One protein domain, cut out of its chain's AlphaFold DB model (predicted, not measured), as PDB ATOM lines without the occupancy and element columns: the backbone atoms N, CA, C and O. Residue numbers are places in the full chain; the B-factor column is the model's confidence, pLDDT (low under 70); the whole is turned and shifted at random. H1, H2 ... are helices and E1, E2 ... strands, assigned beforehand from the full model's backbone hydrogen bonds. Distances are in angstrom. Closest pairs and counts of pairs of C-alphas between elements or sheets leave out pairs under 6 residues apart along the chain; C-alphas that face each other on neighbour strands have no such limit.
ATOM      1  N   PHE A 385      29.156 -35.920   3.461       94.25
ATOM      2  CA  PHE A 385      29.829 -35.863   2.160       94.25
ATOM      3  C   PHE A 385      31.170 -35.123   2.268       94.25
ATOM      4  O   PHE A 385      31.244 -34.042   2.850       94.25
ATOM      5  N   LEU A 386      32.230 -35.672   1.677       94.06
ATOM      6  CA  LEU A 386      33.589 -35.132   1.751       94.06
ATOM      7  C   LEU A 386      33.846 -34.132   0.600       94.06
ATOM      8  O   LEU A 386      34.001 -34.535  -0.551       94.06
ATOM      9  N   ASP A 387      33.931 -32.825   0.892       93.31
ATOM     10  CA  ASP A 387      34.422 -31.812  -0.062       93.31
ATOM     11  C   ASP A 387      35.946 -31.680   0.092       93.31
ATOM     12  O   ASP A 387      36.469 -30.898   0.894       93.31
ATOM     13  N   ALA A 388      36.669 -32.484  -0.693       88.69
ATOM     14  CA  ALA A 388      38.129 -32.531  -0.678       88.69
ATOM     15  C   ALA A 388      38.765 -31.183  -1.054       88.69
ATOM     16  O   ALA A 388      39.863 -30.891  -0.590       88.69
ATOM     17  N   LYS A 389      38.068 -30.351  -1.839       87.81
ATOM     18  CA  LYS A 389      38.561 -29.083  -2.392       87.81
ATOM     19  C   LYS A 389      38.441 -27.918  -1.408       87.81
ATOM     20  O   LYS A 389      39.343 -27.088  -1.343       87.81
ATOM     21  N   ASP A 390      37.353 -27.855  -0.642       90.81
ATOM     22  CA  ASP A 390      37.246 -26.936   0.507       90.81
ATOM     23  C   ASP A 390      38.015 -27.451   1.738       90.81
ATOM     24  O   ASP A 390      38.156 -26.726   2.721       90.81
ATOM     25  N   HIS A 391      38.500 -28.698   1.697       92.62
ATOM     26  CA  HIS A 391      39.025 -29.432   2.850       92.62
ATOM     27  C   HIS A 391      38.008 -29.475   4.018       92.62
ATOM     28  O   HIS A 391      38.372 -29.239   5.173       92.62
ATOM     29  N   VAL A 392      36.738 -29.799   3.737       95.44
ATOM     30  CA  VAL A 392      35.682 -29.962   4.760       95.44
ATOM     31  C   VAL A 392      34.857 -31.236   4.562       95.44
ATOM     32  O   VAL A 392      34.496 -31.605   3.445       95.44
ATOM     33  N   LEU A 393      34.507 -31.889   5.668       96.69
ATOM     34  CA  LEU A 393      33.431 -32.869   5.719       96.69
ATOM     35  C   LEU A 393      32.123 -32.107   5.956       96.69
ATOM     36  O   LEU A 393      31.954 -31.422   6.968       96.69
ATOM     37  N   LEU A 394      31.210 -32.211   4.996       96.44
ATOM     38  CA  LEU A 394      29.851 -31.697   5.094       96.44
ATOM     39  C   LEU A 394      29.023 -32.717   5.871       96.44
ATOM     40  O   LEU A 394      29.024 -33.894   5.513       96.44
ATOM     41  N   VAL A 395      28.285 -32.282   6.888       96.81
ATOM     42  CA  VAL A 395      27.388 -33.159   7.659       96.81
ATOM     43  C   VAL A 395      25.997 -32.533   7.747       96.81
ATOM     44  O   VAL A 395      25.863 -31.314   7.866       96.81
ATOM     45  N   SER A 396      24.948 -33.350   7.683       96.19
ATOM     46  CA  SER A 396      23.574 -32.924   7.941       96.19
ATOM     47  C   SER A 396      23.469 -32.327   9.348       96.19
ATOM     48  O   SER A 396      23.995 -32.914  10.292       96.19
ATOM     49  N   PRO A 397      22.767 -31.198   9.552       96.00
ATOM     50  CA  PRO A 397      22.546 -30.672  10.895       96.00
ATOM     51  C   PRO A 397      21.699 -31.614  11.762       96.00
ATOM     52  O   PRO A 397      21.791 -31.535  12.985       96.00
ATOM     53  N   LEU A 398      20.905 -32.505  11.149       95.12
ATOM     54  CA  LEU A 398      20.036 -33.467  11.833       95.12
ATOM     55  C   LEU A 398      20.136 -34.886  11.248       95.12
ATOM     56  O   LEU A 398      20.150 -35.087  10.031       95.12
ATOM     57  N   CYS A 399      20.096 -35.867  12.143       94.88
ATOM     58  CA  CYS A 399      19.800 -37.271  11.882       94.88
ATOM     59  C   CYS A 399      18.343 -37.469  11.419       94.88
ATOM     60  O   CYS A 399      17.485 -36.635  11.719       94.88
ATOM     61  N   PRO A 400      17.995 -38.615  10.797       91.19
ATOM     62  CA  PRO A 400      16.617 -38.935  10.405       91.19
ATOM     63  C   PRO A 400      15.604 -38.914  11.561       91.19
ATOM     64  O   PRO A 400      14.437 -38.607  11.340       91.19
ATOM     65  N   GLY A 401      16.041 -39.195  12.795       90.44
ATOM     66  CA  GLY A 401      15.221 -39.086  14.008       90.44
ATOM     67  C   GLY A 401      15.085 -37.670  14.589       90.44
ATOM     68  O   GLY A 401      14.540 -37.525  15.679       90.44
ATOM     69  N   GLY A 402      15.616 -36.631  13.932       93.38
ATOM     70  CA  GLY A 402      15.595 -35.247  14.427       93.38
ATOM     71  C   GLY A 402      16.603 -34.932  15.543       93.38
ATOM     72  O   GLY A 402      16.680 -33.790  15.982       93.38
ATOM     73  N   ALA A 403      17.394 -35.915  15.984       94.50
ATOM     74  CA  ALA A 403      18.577 -35.690  16.813       94.50
ATOM     75  C   ALA A 403      19.699 -35.014  16.001       94.50
ATOM     76  O   ALA A 403      19.709 -35.085  14.772       94.50
ATOM     77  N   ARG A 404      20.672 -34.399  16.675       94.50
ATOM     78  CA  ARG A 404      21.909 -33.924  16.042       94.50
ATOM     79  C   ARG A 404      22.887 -35.101  15.866       94.50
ATOM     80  O   ARG A 404      22.965 -35.910  16.787       94.50
ATOM     81  N   PRO A 405      23.623 -35.223  14.745       95.88
ATOM     82  CA  PRO A 405      24.677 -36.227  14.631       95.88
ATOM     83  C   PRO A 405      25.909 -35.841  15.453       95.88
ATOM     84  O   PRO A 405      26.278 -34.666  15.527       95.88
ATOM     85  N   HIS A 406      26.569 -36.854  16.000       96.81
ATOM     86  CA  HIS A 406      27.895 -36.748  16.599       96.81
ATOM     87  C   HIS A 406      28.959 -36.851  15.503       96.81
ATOM     88  O   HIS A 406      28.778 -37.599  14.536       96.81
ATOM     89  N   VAL A 407      30.069 -36.120  15.643       97.25
ATOM     90  CA  VAL A 407      31.191 -36.189  14.693       97.25
ATOM     91  C   VAL A 407      32.494 -36.428  15.437       97.25
ATOM     92  O   VAL A 407      33.019 -35.539  16.105       97.25
ATOM     93  N   TYR A 408      33.043 -37.629  15.295       97.00
ATOM     94  CA  TYR A 408      34.292 -38.033  15.927       97.00
ATOM     95  C   TYR A 408      35.478 -37.848  14.985       97.00
ATOM     96  O   TYR A 408      35.436 -38.246  13.821       97.00
ATOM     97  N   LEU A 409      36.560 -37.288  15.523       95.06
ATOM     98  CA  LEU A 409      37.887 -37.308  14.909       95.06
ATOM     99  C   LEU A 409      38.605 -38.635  15.181       95.06
ATOM    100  O   LEU A 409      39.416 -39.074  14.373       95.06
ATOM    101  N   HIS A 410      38.338 -39.253  16.334       93.38
ATOM    102  CA  HIS A 410      38.983 -40.493  16.767       93.38
ATOM    103  C   HIS A 410      37.993 -41.349  17.549       93.38
ATOM    104  O   HIS A 410      37.345 -40.841  18.465       93.38
ATOM    105  N   ARG A 411      37.928 -42.645  17.221       92.25
ATOM    106  CA  ARG A 411      37.152 -43.659  17.952       92.25
ATOM    107  C   ARG A 411      37.988 -44.898  18.339       92.25
ATOM    108  O   ARG A 411      37.744 -45.982  17.807       92.25
ATOM    109  N   PRO A 412      39.010 -44.770  19.214       88.19
ATOM    110  CA  PRO A 412      39.688 -45.910  19.839       88.19
ATOM    111  C   PRO A 412      38.764 -46.970  20.443       88.19
ATOM    112  O   PRO A 412      39.172 -48.123  20.537       88.19
ATOM    113  N   GLU A 413      37.556 -46.603  20.878       86.75
ATOM    114  CA  GLU A 413      36.570 -47.530  21.430       86.75
ATOM    115  C   GLU A 413      35.873 -48.367  20.347       86.75
ATOM    116  O   GLU A 413      35.671 -49.567  20.554       86.75
ATOM    117  N   ASN A 414      35.579 -47.778  19.179       83.00
ATOM    118  CA  ASN A 414      35.005 -48.478  18.018       83.00
ATOM    119  C   ASN A 414      36.078 -49.175  17.158       83.00
ATOM    120  O   ASN A 414      36.101 -49.087  15.928       83.00
ATOM    121  N   ASN A 415      37.015 -49.845  17.826       78.81
ATOM    122  CA  ASN A 415      38.145 -50.518  17.210       78.81
ATOM    123  C   ASN A 415      38.477 -51.809  17.977       78.81
ATOM    124  O   ASN A 415      38.340 -51.846  19.200       78.81
ATOM    125  N   GLU A 416      38.933 -52.859  17.290       70.81
ATOM    126  CA  GLU A 416      39.275 -54.166  17.885       70.81
ATOM    127  C   GLU A 416      40.176 -54.065  19.125       70.81
ATOM    128  O   GLU A 416      40.023 -54.832  20.081       70.81
ATOM    129  N   PHE A 417      41.088 -53.086  19.140       68.62
ATOM    130  CA  PHE A 417      42.021 -52.878  20.244       68.62
ATOM    131  C   PHE A 417      41.379 -52.431  21.576       68.62
ATOM    132  O   PHE A 417      42.092 -52.353  22.583       68.62
ATOM    133  N   SER A 418      40.090 -52.071  21.594       66.75
ATOM    134  CA  SER A 418      39.443 -51.402  22.734       66.75
ATOM    135  C   SER A 418      39.180 -52.308  23.936       66.75
ATOM    136  O   SER A 418      39.114 -51.823  25.067       66.75
ATOM    137  N   GLY A 419      39.072 -53.625  23.725       54.72
ATOM    138  CA  GLY A 419      38.850 -54.573  24.819       54.72
ATOM    139  C   GLY A 419      38.161 -55.893  24.475       54.72
ATOM    140  O   GLY A 419      37.753 -56.586  25.408       54.72
ATOM    141  N   SER A 420      38.031 -56.273  23.197       56.81
ATOM    142  CA  SER A 420      37.528 -57.610  22.847       56.81
ATOM    143  C   SER A 420      38.419 -58.687  23.496       56.81
ATOM    144  O   SER A 420      39.633 -58.693  23.262       56.81
ATOM    145  N   PRO A 421      37.882 -59.582  24.349       53.03
ATOM    146  CA  PRO A 421      38.711 -60.468  25.167       53.03
ATOM    147  C   PRO A 421      39.461 -61.522  24.342       53.03
ATOM    148  O   PRO A 421      40.516 -61.986  24.776       53.03
ATOM    149  N   ASP A 422      38.944 -61.861  23.160       55.22
ATOM    150  CA  ASP A 422      39.415 -62.968  22.324       55.22
ATOM    151  C   ASP A 422      40.560 -62.586  21.361       55.22
ATOM    152  O   ASP A 422      41.122 -63.463  20.702       55.22
ATOM    153  N   VAL A 423      40.931 -61.299  21.264       55.09
ATOM    154  CA  VAL A 423      41.843 -60.784  20.220       55.09
ATOM    155  C   VAL A 423      43.043 -60.052  20.827       55.09
ATOM    156  O   VAL A 423      43.047 -58.834  20.987       55.09
ATOM    157  N   ARG A 424      44.099 -60.800  21.175       58.97
ATOM    158  CA  ARG A 424      45.356 -60.239  21.714       58.97
ATOM    159  C   ARG A 424      46.586 -60.751  20.974       58.97
ATOM    160  O   ARG A 424      47.272 -61.663  21.434       58.97
ATOM    161  N   LEU A 425      46.877 -60.132  19.834       67.94
ATOM    162  CA  LEU A 425      48.191 -60.232  19.198       67.94
ATOM    163  C   LEU A 425      49.122 -59.183  19.842       67.94
ATOM    164  O   LEU A 425      48.702 -58.031  19.983       67.94
ATOM    165  N   PRO A 426      50.366 -59.521  20.232       74.19
ATOM    166  CA  PRO A 426      51.289 -58.561  20.848       74.19
ATOM    167  C   PRO A 426      51.616 -57.346  19.968       74.19
ATOM    168  O   PRO A 426      51.981 -56.293  20.479       74.19
ATOM    169  N   GLU A 427      51.521 -57.479  18.649       71.56
ATOM    170  CA  GLU A 427      51.703 -56.414  17.658       71.56
ATOM    171  C   GLU A 427      50.540 -55.416  17.756       71.56
ATOM    172  O   GLU A 427      50.744 -54.239  18.057       71.56
ATOM    173  N   THR A 428      49.320 -55.939  17.617       71.56
ATOM    174  CA  THR A 428      48.028 -55.255  17.759       71.56
ATOM    175  C   THR A 428      47.916 -54.505  19.095       71.56
ATOM    176  O   THR A 428      47.608 -53.315  19.111       71.56
ATOM    177  N   GLU A 429      48.246 -55.142  20.225       78.19
ATOM    178  CA  GLU A 429      48.204 -54.485  21.543       78.19
ATOM    179  C   GLU A 429      49.190 -53.306  21.640       78.19
ATOM    180  O   GLU A 429      48.835 -52.243  22.159       78.19
ATOM    181  N   ARG A 430      50.412 -53.446  21.103       80.75
ATOM    182  CA  ARG A 430      51.420 -52.375  21.137       80.75
ATOM    183  C   ARG A 430      51.062 -51.192  20.230       80.75
ATOM    184  O   ARG A 430      51.244 -50.055  20.662       80.75
ATOM    185  N   GLY A 431      50.522 -51.435  19.032       79.94
ATOM    186  CA  GLY A 431      50.059 -50.369  18.129       79.94
ATOM    187  C   GLY A 431      48.963 -49.501  18.763       79.94
ATOM    188  O   GLY A 431      48.993 -48.274  18.667       79.94
ATOM    189  N   ASN A 432      48.052 -50.106  19.535       82.44
ATOM    190  CA  ASN A 432      47.047 -49.343  20.279       82.44
ATOM    191  C   ASN A 432      47.622 -48.529  21.446       82.44
ATOM    192  O   ASN A 432      47.193 -47.402  21.692       82.44
ATOM    193  N   LEU A 433      48.601 -49.073  22.177       86.06
ATOM    194  CA  LEU A 433      49.291 -48.312  23.224       86.06
ATOM    195  C   LEU A 433      49.973 -47.065  22.642       86.06
ATOM    196  O   LEU A 433      49.925 -46.000  23.262       86.06
ATOM    197  N   GLU A 434      50.539 -47.168  21.437       86.38
ATOM    198  CA  GLU A 434      51.075 -46.017  20.710       86.38
ATOM    199  C   GLU A 434      49.978 -45.050  20.241       86.38
ATOM    200  O   GLU A 434      50.122 -43.840  20.412       86.38
ATOM    201  N   TYR A 435      48.854 -45.546  19.715       87.38
ATOM    202  CA  TYR A 435      47.734 -44.690  19.308       87.38
ATOM    203  C   TYR A 435      47.165 -43.882  20.477       87.38
ATOM    204  O   TYR A 435      47.087 -42.655  20.388       87.38
ATOM    205  N   HIS A 436      46.871 -44.522  21.614       89.75
ATOM    206  CA  HIS A 436      46.474 -43.799  22.823       89.75
ATOM    207  C   HIS A 436      47.546 -42.778  23.245       89.75
ATOM    208  O   HIS A 436      47.192 -41.647  23.564       89.75
ATOM    209  N   ARG A 437      48.848 -43.107  23.186       90.00
ATOM    210  CA  ARG A 437      49.931 -42.152  23.507       90.00
ATOM    211  C   ARG A 437      49.925 -40.920  22.594       90.00
ATOM    212  O   ARG A 437      50.144 -39.808  23.076       90.00
ATOM    213  N   GLN A 438      49.650 -41.094  21.302       87.44
ATOM    214  CA  GLN A 438      49.516 -39.985  20.353       87.44
ATOM    215  C   GLN A 438      48.277 -39.129  20.653       87.44
ATOM    216  O   GLN A 438      48.369 -37.902  20.633       87.44
ATOM    217  N   LEU A 439      47.149 -39.747  21.016       91.56
ATOM    218  CA  LEU A 439      45.942 -39.018  21.420       91.56
ATOM    219  C   LEU A 439      46.138 -38.241  22.730       91.56
ATOM    220  O   LEU A 439      45.727 -37.085  22.804       91.56
ATOM    221  N   GLU A 440      46.827 -38.799  23.728       93.19
ATOM    222  CA  GLU A 440      47.183 -38.062  24.952       93.19
ATOM    223  C   GLU A 440      48.100 -36.862  24.651       93.19
ATOM    224  O   GLU A 440      47.922 -35.782  25.215       93.19
ATOM    225  N   ALA A 441      49.041 -36.995  23.710       89.94
ATOM    226  CA  ALA A 441      49.912 -35.891  23.299       89.94
ATOM    227  C   ALA A 441      49.176 -34.771  22.531       89.94
ATOM    228  O   ALA A 441      49.626 -33.623  22.537       89.94
ATOM    229  N   LEU A 442      48.059 -35.085  21.865       89.12
ATOM    230  CA  LEU A 442      47.275 -34.139  21.060       89.12
ATOM    231  C   LEU A 442      46.089 -33.523  21.812       89.12
ATOM    232  O   LEU A 442      45.746 -32.373  21.549       89.12
ATOM    233  N   TYR A 443      45.474 -34.278  22.724       94.12
ATOM    234  CA  TYR A 443      44.179 -33.966  23.342       94.12
ATOM    235  C   TYR A 443      44.144 -34.224  24.859       94.12
ATOM    236  O   TYR A 443      43.113 -34.010  25.490       94.12
ATOM    237  N   GLY A 444      45.243 -34.693  25.465       93.69
ATOM    238  CA  GLY A 444      45.222 -35.266  26.815       93.69
ATOM    239  C   GLY A 444      44.812 -34.300  27.932       93.69
ATOM    240  O   GLY A 444      44.254 -34.729  28.942       93.69
ATOM    241  N   THR A 445      45.029 -32.995  27.748       95.12
ATOM    242  CA  THR A 445      44.612 -31.949  28.696       95.12
ATOM    243  C   THR A 445      43.419 -31.159  28.161       95.12
ATOM    244  O   THR A 445      43.299 -30.937  26.957       95.12
ATOM    245  N   ALA A 446      42.577 -30.642  29.062       95.31
ATOM    246  CA  ALA A 446      41.429 -29.807  28.694       95.31
ATOM    247  C   ALA A 446      41.825 -28.580  27.844       95.31
ATOM    248  O   ALA A 446      41.095 -28.203  26.937       95.31
ATOM    249  N   ALA A 447      43.011 -28.001  28.069       95.81
ATOM    250  CA  ALA A 447      43.536 -26.909  27.247       95.81
ATOM    251  C   ALA A 447      43.927 -27.363  25.823       95.81
ATOM    252  O   ALA A 447      43.700 -26.638  24.853       95.81
ATOM    253  N   LEU A 448      44.488 -28.568  25.663       93.31
ATOM    254  CA  LEU A 448      44.808 -29.138  24.346       93.31
ATOM    255  C   LEU A 448      43.546 -29.533  23.563       93.31
ATOM    256  O   LEU A 448      43.509 -29.351  22.347       93.31
ATOM    257  N   ALA A 449      42.517 -30.015  24.260       94.75
ATOM    258  CA  ALA A 449      41.202 -30.302  23.698       94.75
ATOM    259  C   ALA A 449      40.468 -29.016  23.263       94.75
ATOM    260  O   ALA A 449      40.129 -28.861  22.089       94.75
ATOM    261  N   ALA A 450      40.330 -28.036  24.165       94.38
ATOM    262  CA  ALA A 450      39.685 -26.753  23.881       94.38
ATOM    263  C   ALA A 450      40.388 -25.969  22.757       94.38
ATOM    264  O   ALA A 450      39.723 -25.440  21.875       94.38
ATOM    265  N   SER A 451      41.727 -25.967  22.704       93.12
ATOM    266  CA  SER A 451      42.488 -25.327  21.607       93.12
ATOM    267  C   SER A 451      42.321 -25.990  20.229       93.12
ATOM    268  O   SER A 451      42.876 -25.505  19.244       93.12
ATOM    269  N   ARG A 452      41.577 -27.099  20.148       92.25
ATOM    270  CA  ARG A 452      41.234 -27.822  18.916       92.25
ATOM    271  C   ARG A 452      39.724 -27.937  18.692       92.25
ATOM    272  O   ARG A 452      39.334 -28.615  17.749       92.25
ATOM    273  N   ASN A 453      38.902 -27.292  19.526       95.75
ATOM    274  CA  ASN A 453      37.440 -27.381  19.491       95.75
ATOM    275  C   ASN A 453      36.929 -28.838  19.564       95.75
ATOM    276  O   ASN A 453      36.106 -29.263  18.753       95.75
ATOM    277  N   VAL A 454      37.453 -29.629  20.509       96.50
ATOM    278  CA  VAL A 454      37.030 -31.025  20.720       96.50
ATOM    279  C   VAL A 454      36.676 -31.329  22.173       96.50
ATOM    280  O   VAL A 454      37.324 -30.852  23.102       96.50
ATOM    281  N   THR A 455      35.692 -32.209  22.356       96.88
ATOM    282  CA  THR A 455      35.424 -32.913  23.616       96.88
ATOM    283  C   THR A 455      36.150 -34.260  23.618       96.88
ATOM    284  O   THR A 455      36.247 -34.936  22.594       96.88
ATOM    285  N   VAL A 456      36.699 -34.650  24.771       97.00
ATOM    286  CA  VAL A 456      37.510 -35.868  24.924       97.00
ATOM    287  C   VAL A 456      36.828 -36.803  25.911       97.00
ATOM    288  O   VAL A 456      36.874 -36.589  27.124       97.00
ATOM    289  N   ASN A 457      36.214 -37.857  25.385       96.44
ATOM    290  CA  ASN A 457      35.542 -38.877  26.174       96.44
ATOM    291  C   ASN A 457      36.584 -39.870  26.706       96.44
ATOM    292  O   ASN A 457      37.438 -40.347  25.955       96.44
ATOM    293  N   ARG A 458      36.529 -40.192  28.001       95.75
ATOM    294  CA  ARG A 458      37.493 -41.076  28.675       95.75
ATOM    295  C   ARG A 458      36.797 -42.209  29.409       95.75
ATOM    296  O   ARG A 458      35.725 -42.013  29.976       95.75
ATOM    297  N   ASP A 459      37.443 -43.367  29.452       93.19
ATOM    298  CA  ASP A 459      37.004 -44.471  30.298       93.19
ATOM    299  C   ASP A 459      37.174 -44.112  31.783       93.19
ATOM    300  O   ASP A 459      38.209 -43.593  32.210       93.19
ATOM    301  N   ALA A 460      36.160 -44.420  32.588       93.81
ATOM    302  CA  ALA A 460      36.123 -44.072  34.004       93.81
ATOM    303  C   ALA A 460      37.133 -44.864  34.856       93.81
ATOM    304  O   ALA A 460      37.483 -44.413  35.945       93.81
ATOM    305  N   THR A 461      37.606 -46.023  34.376       91.69
ATOM    306  CA  THR A 461      38.443 -46.955  35.158       91.69
ATOM    307  C   THR A 461      39.927 -46.880  34.790       91.69
ATOM    308  O   THR A 461      40.794 -46.893  35.659       91.69
ATOM    309  N   THR A 462      40.231 -46.818  33.496       89.69
ATOM    310  CA  THR A 462      41.593 -46.795  32.934       89.69
ATOM    311  C   THR A 462      42.057 -45.390  32.551       89.69
ATOM    312  O   THR A 462      43.220 -45.215  32.188       89.69
ATOM    313  N   HIS A 463      41.151 -44.406  32.581       92.81
ATOM    314  CA  HIS A 463      41.331 -43.023  32.123       92.81
ATOM    315  C   HIS A 463      41.736 -42.844  30.654       92.81
ATOM    316  O   HIS A 463      41.882 -41.702  30.217       92.81
ATOM    317  N   ARG A 464      41.862 -43.920  29.865       91.75
ATOM    318  CA  ARG A 464      42.186 -43.842  28.435       91.75
ATOM    319  C   ARG A 464      41.133 -43.038  27.678       91.75
ATOM    320  O   ARG A 464      39.942 -43.143  27.968       91.75
ATOM    321  N   ILE A 465      41.576 -42.282  26.676       93.88
ATOM    322  CA  ILE A 465      40.687 -41.669  25.683       93.88
ATOM    323  C   ILE A 465      39.925 -42.787  24.961       93.88
ATOM    324  O   ILE A 465      40.548 -43.638  24.322       93.88
ATOM    325  N   LEU A 466      38.597 -42.772  25.089       93.38
ATOM    326  CA  LEU A 466      37.676 -43.625  24.340       93.38
ATOM    327  C   LEU A 466      37.438 -43.027  22.957       93.38
ATOM    328  O   LEU A 466      37.695 -43.693  21.965       93.38
ATOM    329  N   SER A 467      37.025 -41.758  22.899       95.12
ATOM    330  CA  SER A 467      36.793 -41.034  21.649       95.12
ATOM    331  C   SER A 467      37.107 -39.540  21.769       95.12
ATOM    332  O   SER A 467      37.128 -38.966  22.860       95.12
ATOM    333  N   VAL A 468      37.379 -38.913  20.624       96.56
ATOM    334  CA  VAL A 468      37.578 -37.465  20.482       96.56
ATOM    335  C   VAL A 468      36.511 -36.949  19.527       96.56
ATOM    336  O   VAL A 468      36.522 -37.287  18.342       96.56
ATOM    337  N   GLU A 469      35.587 -36.155  20.051       97.12
ATOM    338  CA  GLU A 469      34.425 -35.614  19.346       97.12
ATOM    339  C   GLU A 469      34.651 -34.134  19.030       97.12
ATOM    340  O   GLU A 469      35.186 -33.405  19.863       97.12
ATOM    341  N   VAL A 470      34.265 -33.667  17.843       96.75
ATOM    342  CA  VAL A 470      34.263 -32.229  17.539       96.75
ATOM    343  C   VAL A 470      33.166 -31.572  18.366       96.75
ATOM    344  O   VAL A 470      32.022 -32.017  18.322       96.75
ATOM    345  N   ASP A 471      33.516 -30.531  19.119       94.12
ATOM    346  CA  ASP A 471      32.603 -29.863  20.043       94.12
ATOM    347  C   ASP A 471      31.352 -29.361  19.289       94.12
ATOM    348  O   ASP A 471      31.475 -28.491  18.412       94.12
ATOM    349  N   PRO A 472      30.145 -29.876  19.603       85.62
ATOM    350  CA  PRO A 472      28.931 -29.502  18.892       85.62
ATOM    351  C   PRO A 472      28.617 -27.999  18.960       85.62
ATOM    352  O   PRO A 472      28.036 -27.461  18.014       85.62
ATOM    353  N   GLU A 473      28.984 -27.283  20.023       89.69
ATOM    354  CA  GLU A 473      28.734 -25.835  20.113       89.69
ATOM    355  C   GLU A 473      29.601 -25.053  19.110       89.69
ATOM    356  O   GLU A 473      29.176 -24.026  18.581       89.69
ATOM    357  N   THR A 474      30.768 -25.597  18.746       89.69
ATOM    358  CA  THR A 474      31.712 -24.990  17.790       89.69
ATOM    359  C   THR A 474      31.413 -25.286  16.316       89.69
ATOM    360  O   THR A 474      32.074 -24.731  15.436       89.69
ATOM    361  N   LEU A 475      30.410 -26.123  16.026       88.81
ATOM    362  CA  LEU A 475      29.944 -26.447  14.673       88.81
ATOM    363  C   LEU A 475      28.618 -25.726  14.355       88.81
ATOM    364  O   LEU A 475      27.564 -26.370  14.361       88.81
ATOM    365  N   PRO A 476      28.612 -24.410  14.067       90.56
ATOM    366  CA  PRO A 476      27.401 -23.722  13.636       90.56
ATOM    367  C   PRO A 476      26.938 -24.274  12.285       90.56
ATOM    368  O   PRO A 476      27.747 -24.514  11.385       90.56
ATOM    369  N   SER A 477      25.624 -24.447  12.122       93.44
ATOM    370  CA  SER A 477      25.066 -24.840  10.831       93.44
ATOM    371  C   SER A 477      24.996 -23.640   9.887       93.44
ATOM    372  O   SER A 477      24.504 -22.578  10.264       93.44
ATOM    373  N   GLN A 478      25.501 -23.809   8.666       95.81
ATOM    374  CA  GLN A 478      25.689 -22.741   7.685       95.81
ATOM    375  C   GLN A 478      24.991 -23.084   6.358       95.81
ATOM    376  O   GLN A 478      25.035 -24.243   5.932       95.81
ATOM    377  N   PRO A 479      24.377 -22.107   5.668       96.12
ATOM    378  CA  PRO A 479      23.863 -22.311   4.319       96.12
ATOM    379  C   PRO A 479      25.026 -22.430   3.319       96.12
ATOM    380  O   PRO A 479      25.868 -21.540   3.225       96.12
ATOM    381  N   ARG A 480      25.063 -23.514   2.537       95.19
ATOM    382  CA  ARG A 480      26.054 -23.728   1.460       95.19
ATOM    383  C   ARG A 480      25.369 -24.416   0.285       95.19
ATOM    384  O   ARG A 480      24.804 -25.490   0.474       95.19
ATOM    385  N   GLU A 481      25.413 -23.867  -0.926       95.06
ATOM    386  CA  GLU A 481      24.807 -24.533  -2.094       95.06
ATOM    387  C   GLU A 481      25.545 -25.836  -2.474       95.06
ATOM    388  O   GLU A 481      26.768 -25.908  -2.314       95.06
ATOM    389  N   PRO A 482      24.842 -26.879  -2.962       94.88
ATOM    390  CA  PRO A 482      25.466 -28.151  -3.313       94.88
ATOM    391  C   PRO A 482      26.225 -28.079  -4.639       94.88
ATOM    392  O   PRO A 482      25.637 -27.825  -5.701       94.88
ATOM    393  N   ARG A 483      27.536 -28.337  -4.566       94.12
ATOM    394  CA  ARG A 483      28.488 -28.099  -5.661       94.12
ATOM    395  C   ARG A 483      28.513 -29.200  -6.711       94.12
ATOM    396  O   ARG A 483      28.667 -28.895  -7.892       94.12
ATOM    397  N   THR A 484      28.380 -30.459  -6.299       91.00
ATOM    398  CA  THR A 484      28.368 -31.616  -7.209       91.00
ATOM    399  C   THR A 484      26.954 -32.199  -7.346       91.00
ATOM    400  O   THR A 484      26.099 -31.958  -6.485       91.00
ATOM    401  N   PRO A 485      26.671 -32.969  -8.416       92.31
ATOM    402  CA  PRO A 485      25.426 -33.729  -8.527       92.31
ATOM    403  C   PRO A 485      25.238 -34.709  -7.364       92.31
ATOM    404  O   PRO A 485      24.127 -34.844  -6.861       92.31
ATOM    405  N   ASP A 486      26.319 -35.333  -6.899       88.50
ATOM    406  CA  ASP A 486      26.291 -36.364  -5.856       88.50
ATOM    407  C   ASP A 486      26.018 -35.758  -4.475       88.50
ATOM    408  O   ASP A 486      25.160 -36.241  -3.736       88.50
ATOM    409  N   GLU A 487      26.655 -34.622  -4.166       93.06
ATOM    410  CA  GLU A 487      26.378 -33.842  -2.957       93.06
ATOM    411  C   GLU A 487      24.910 -33.379  -2.942       93.06
ATOM    412  O   GLU A 487      24.232 -33.440  -1.918       93.06
ATOM    413  N   ARG A 488      24.383 -32.966  -4.104       94.25
ATOM    414  CA  ARG A 488      22.976 -32.582  -4.273       94.25
ATOM    415  C   ARG A 488      22.027 -33.765  -4.079       94.25
ATOM    416  O   ARG A 488      21.005 -33.596  -3.420       94.25
ATOM    417  N   ALA A 489      22.352 -34.934  -4.627       90.88
ATOM    418  CA  ALA A 489      21.542 -36.144  -4.512       90.88
ATOM    419  C   ALA A 489      21.497 -36.668  -3.066       90.88
ATOM    420  O   ALA A 489      20.420 -37.005  -2.577       90.88
ATOM    421  N   ALA A 490      22.627 -36.655  -2.350       89.38
ATOM    422  CA  ALA A 490      22.663 -36.970  -0.922       89.38
ATOM    423  C   ALA A 490      21.803 -35.980  -0.114       89.38
ATOM    424  O   ALA A 490      20.908 -36.385   0.630       89.38
ATOM    425  N   ARG A 491      22.007 -34.672  -0.325       93.06
ATOM    426  CA  ARG A 491      21.326 -33.598   0.420       93.06
ATOM    427  C   ARG A 491      19.823 -33.488   0.141       93.06
ATOM    428  O   ARG A 491      19.088 -33.019   1.008       93.06
ATOM    429  N   GLN A 492      19.338 -33.965  -1.007       93.12
ATOM    430  CA  GLN A 492      17.900 -34.099  -1.297       93.12
ATOM    431  C   GLN A 492      17.177 -35.080  -0.362       93.12
ATOM    432  O   GLN A 492      15.960 -34.989  -0.217       93.12
ATOM    433  N   LEU A 493      17.909 -35.994   0.277       91.94
ATOM    434  CA  LEU A 493      17.373 -37.004   1.190       91.94
ATOM    435  C   LEU A 493      17.564 -36.619   2.674       91.94
ATOM    436  O   LEU A 493      17.247 -37.411   3.561       91.94
ATOM    437  N   TRP A 494      18.071 -35.413   2.963       93.81
ATOM    438  CA  TRP A 494      18.279 -34.922   4.333       93.81
ATOM    439  C   TRP A 494      16.984 -34.339   4.937       93.81
ATOM    440  O   TRP A 494      16.240 -33.660   4.221       93.81
ATOM    441  N   PRO A 495      16.733 -34.481   6.258       88.12
ATOM    442  CA  PRO A 495      15.449 -34.128   6.890       88.12
ATOM    443  C   PRO A 495      14.961 -32.675   6.744       88.12
ATOM    444  O   PRO A 495      13.791 -32.404   6.994       88.12
ATOM    445  N   GLN A 496      15.833 -31.735   6.365       82.06
ATOM    446  CA  GLN A 496      15.510 -30.307   6.198       82.06
ATOM    447  C   GLN A 496      15.707 -29.793   4.758       82.06
ATOM    448  O   GLN A 496      15.930 -28.602   4.547       82.06
ATOM    449  N   GLY A 497      15.676 -30.674   3.749       73.06
ATOM    450  CA  GLY A 497      15.887 -30.267   2.350       73.06
ATOM    451  C   GLY A 497      17.319 -29.800   2.057       73.06
ATOM    452  O   GLY A 497      17.552 -29.024   1.134       73.06
ATOM    453  N   GLY A 498      18.279 -30.243   2.868       78.88
ATOM    454  CA  GLY A 498      19.711 -30.170   2.592       78.88
ATOM    455  C   GLY A 498      20.410 -28.819   2.775       78.88
ATOM    456  O   GLY A 498      21.598 -28.837   3.071       78.88
ATOM    457  N   ASN A 499      19.742 -27.672   2.591       88.94
ATOM    458  CA  ASN A 499      20.383 -26.353   2.383       88.94
ATOM    459  C   ASN A 499      21.400 -25.909   3.455       88.94
ATOM    460  O   ASN A 499      22.438 -25.343   3.102       88.94
ATOM    461  N   ASN A 500      21.131 -26.196   4.728       95.38
ATOM    462  CA  ASN A 500      22.059 -25.933   5.826       95.38
ATOM    463  C   ASN A 500      22.913 -27.177   6.105       95.38
ATOM    464  O   ASN A 500      22.398 -28.294   6.107       95.38
ATOM    465  N   VAL A 501      24.207 -26.980   6.352       96.38
ATOM    466  CA  VAL A 501      25.191 -28.043   6.614       96.38
ATOM    467  C   VAL A 501      26.002 -27.713   7.868       96.38
ATOM    468  O   VAL A 501      26.109 -26.548   8.244       96.38
ATOM    469  N   LEU A 502      26.589 -28.710   8.522       96.56
ATOM    470  CA  LEU A 502      27.730 -28.522   9.420       96.56
ATOM    471  C   LEU A 502      29.010 -28.620   8.576       96.56
ATOM    472  O   LEU A 502      29.089 -29.471   7.687       96.56
ATOM    473  N   LEU A 503      29.994 -27.758   8.841       96.19
ATOM    474  CA  LEU A 503      31.288 -27.747   8.150       96.19
ATOM    475  C   LEU A 503      32.386 -28.199   9.115       96.19
ATOM    476  O   LEU A 503      32.775 -27.444  10.004       96.19
ATOM    477  N   VAL A 504      32.876 -29.426   8.947       96.62
ATOM    478  CA  VAL A 504      33.905 -30.020   9.812       96.62
ATOM    479  C   VAL A 504      35.258 -29.977   9.086       96.62
ATOM    480  O   VAL A 504      35.379 -30.602   8.030       96.62
ATOM    481  N   PRO A 505      36.283 -29.258   9.587       94.56
ATOM    482  CA  PRO A 505      37.564 -29.135   8.887       94.56
ATOM    483  C   PRO A 505      38.311 -30.470   8.743       94.56
ATOM    484  O   PRO A 505      38.495 -31.205   9.714       94.56
ATOM    485  N   LEU A 506      38.786 -30.762   7.530       93.31
ATOM    486  CA  LEU A 506      39.550 -31.970   7.216       93.31
ATOM    487  C   LEU A 506      41.049 -31.825   7.514       93.31
ATOM    488  O   LEU A 506      41.613 -30.741   7.669       93.31
ATOM    489  N   GLY A 507      41.723 -32.972   7.577       87.06
ATOM    490  CA  GLY A 507      43.141 -33.089   7.912       87.06
ATOM    491  C   GLY A 507      43.484 -32.854   9.391       87.06
ATOM    492  O   GLY A 507      44.675 -32.823   9.701       87.06
ATOM    493  N   LEU A 508      42.488 -32.702  10.278       89.06
ATOM    494  CA  LEU A 508      42.632 -32.708  11.744       89.06
ATOM    495  C   LEU A 508      42.892 -34.123  12.293       89.06
ATOM    496  O   LEU A 508      43.773 -34.338  13.127       89.06
ATOM    497  N   SER A 509      42.144 -35.088  11.766       91.56
ATOM    498  CA  SER A 509      42.381 -36.528  11.858       91.56
ATOM    499  C   SER A 509      42.599 -37.131  10.466       91.56
ATOM    500  O   SER A 509      42.319 -36.484   9.448       91.56
ATOM    501  N   ALA A 510      43.112 -38.362  10.438       91.06
ATOM    502  CA  ALA A 510      43.192 -39.203   9.248       91.06
ATOM    503  C   ALA A 510      41.853 -39.900   8.915       91.06
ATOM    504  O   ALA A 510      41.646 -40.340   7.781       91.06
ATOM    505  N   ALA A 511      40.955 -39.989   9.901       93.31
ATOM    506  CA  ALA A 511      39.644 -40.625   9.831       93.31
ATOM    507  C   ALA A 511      38.581 -39.754  10.520       93.31
ATOM    508  O   ALA A 511      38.890 -39.017  11.453       93.31
ATOM    509  N   TYR A 512      37.335 -39.835  10.064       96.12
ATOM    510  CA  TYR A 512      36.191 -39.116  10.621       96.12
ATOM    511  C   TYR A 512      35.007 -40.066  10.684       96.12
ATOM    512  O   TYR A 512      34.758 -40.811   9.735       96.12
ATOM    513  N   THR A 513      34.256 -40.001  11.774       96.00
ATOM    514  CA  THR A 513      33.062 -40.820  11.972       96.00
ATOM    515  C   THR A 513      31.870 -39.923  12.252       96.00
ATOM    516  O   THR A 513      31.907 -39.130  13.190       96.00
ATOM    517  N   VAL A 514      30.810 -40.056  11.463       96.25
ATOM    518  CA  VAL A 514      29.525 -39.386  11.683       96.25
ATOM    519  C   VAL A 514      28.551 -40.422  12.223       96.25
ATOM    520  O   VAL A 514      28.310 -41.433  11.567       96.25
ATOM    521  N   LEU A 515      28.005 -40.186  13.415       95.31
ATOM    522  CA  LEU A 515      27.139 -41.137  14.109       95.31
ATOM    523  C   LEU A 515      25.784 -40.517  14.453       95.31
ATOM    524  O   LEU A 515      25.697 -39.449  15.060       95.31
ATOM    525  N   CYS A 516      24.726 -41.255  14.140       94.44
ATOM    526  CA  CYS A 516      23.390 -41.060  14.678       94.44
ATOM    527  C   CYS A 516      23.037 -42.246  15.576       94.44
ATOM    528  O   CYS A 516      23.058 -43.389  15.125       94.44
ATOM    529  N   GLU A 517      22.659 -41.982  16.832       90.12
ATOM    530  CA  GLU A 517      22.168 -43.040  17.727       90.12
ATOM    531  C   GLU A 517      20.847 -43.652  17.235       90.12
ATOM    532  O   GLU A 517      20.569 -44.826  17.464       90.12
ATOM    533  N   LYS A 518      19.959 -42.816  16.677       86.19
ATOM    534  CA  LYS A 518      18.544 -43.146  16.453       86.19
ATOM    535  C   LYS A 518      18.046 -42.556  15.124       86.19
ATOM    536  O   LYS A 518      17.860 -41.338  15.035       86.19
ATOM    537  N   PRO A 519      17.778 -43.391  14.101       83.25
ATOM    538  CA  PRO A 519      18.183 -44.802  13.998       83.25
ATOM    539  C   PRO A 519      19.711 -44.956  14.045       83.25
ATOM    540  O   PRO A 519      20.414 -44.033  13.639       83.25
ATOM    541  N   GLU A 520      20.196 -46.118  14.494       85.94
ATOM    542  CA  GLU A 520      21.623 -46.466  14.472       85.94
ATOM    543  C   GLU A 520      22.154 -46.365  13.034       85.94
ATOM    544  O   GLU A 520      21.746 -47.108  12.131       85.94
TER     545      GLU A 520
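What this domain is: This is residues 385 to 520 of the 967 residues of an uncharacterized protein of Leptomonas pyrrhocoris (UniProt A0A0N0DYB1). Two small twisted sheets of four strands each sit next to each other along the longest axis, with short helix H3 packed on E1 and E2 at one end and long helix H1 at the other end, grazing the second sheet near E5. Little H2 makes a corner with the last turn of H1, and a long loop, residues 411 to 425, runs out to the first residue of H1. The printed part has 136 residues with three named helices and eight named strands, in the order E1 E2 E3 H1 H2 E4 E5 E6 H3 E7 E8. The sheets, E1 E2 E7 E6 and E4 E5 E3 E8, are antiparallel throughout, and the class is mixed, helices and strands. It is only just compact, close to loose, with a radius of gyration of the C-alphas of 16.8 A and spans of 47 by 34 by 27 A.

How they stand to each other: E1, residues 385 to 387, and E2, residues 392 to 395, form a hairpin, with N 385 and O 394 2.9 A apart. E7, residues 500 to 505, is staggered: its residues 502 to 505 pair with E2, N 393 to O 504 being 2.8 A, and its residues 500 to 502 pair with E6, residues 477 to 479, N 478 to O 501 being 2.8 A. H3, residues 485 to 491, is on this sheet at a height of 9.8 A over the sheet; the C-alphas of Phe 385 and Glu 487, its closest to E1, are 6.5 A apart. In the other sheet, E3, residues 406 to 410, pairs with E8, residues 511 to 517, N 408 to O 513 being 2.8 A, and with E5, residues 465 to 470, N 409 to O 468 being 2.8 A. E4, residues 454 to 458, forms a hairpin with E5, N 455 to O 469 being 2.8 A. H1, residues 426 to 443, only grazes this sheet with residues 435 to 443; its closest C-alphas to E5 are His 436 and Ile 465, 6.8 A. H2, residues 446 to 450, and H1 only just touch, only at the corner, with 3 pairs of C-alphas within 8 A; the closest are Tyr 443 and Ala 449, 4.7 A. E3, H1 H2 and E4 make a split strand-helix-strand unit, two strands of one sheet that follow each other among the strands, with helices between them in the chain and E5 between them in the sheet; its crossover is right-handed. Between the sheets, the closest C-alphas of E2 and E8 are those of Val 395 and Val 514, 7.7 A; H1 and H3 are apart. In H1, H2 and H3 every O i to N i+4 pair is within hydrogen-bond range.

Where its parts are: E1 begins at C-alpha 385, (29.829, -35.863, 2.160). H1 is 25.7 A long from C-alpha 426, (51.289, -58.561, 20.848). E5 is 14.0 A, E7 16.1 A and E8 19.3 A long; E8 ends at C-alpha 517, (22.168, -43.040, 17.727).

The domain as a whole: The C-alphas farthest apart are those of Pro 426 and Gly 497, 48.9 A. The printed part has no cut. The link from E3 to H1, 15 residues, is long. The mean pLDDT of the printed part is 89.2, and residues 417 to 425 are under 70.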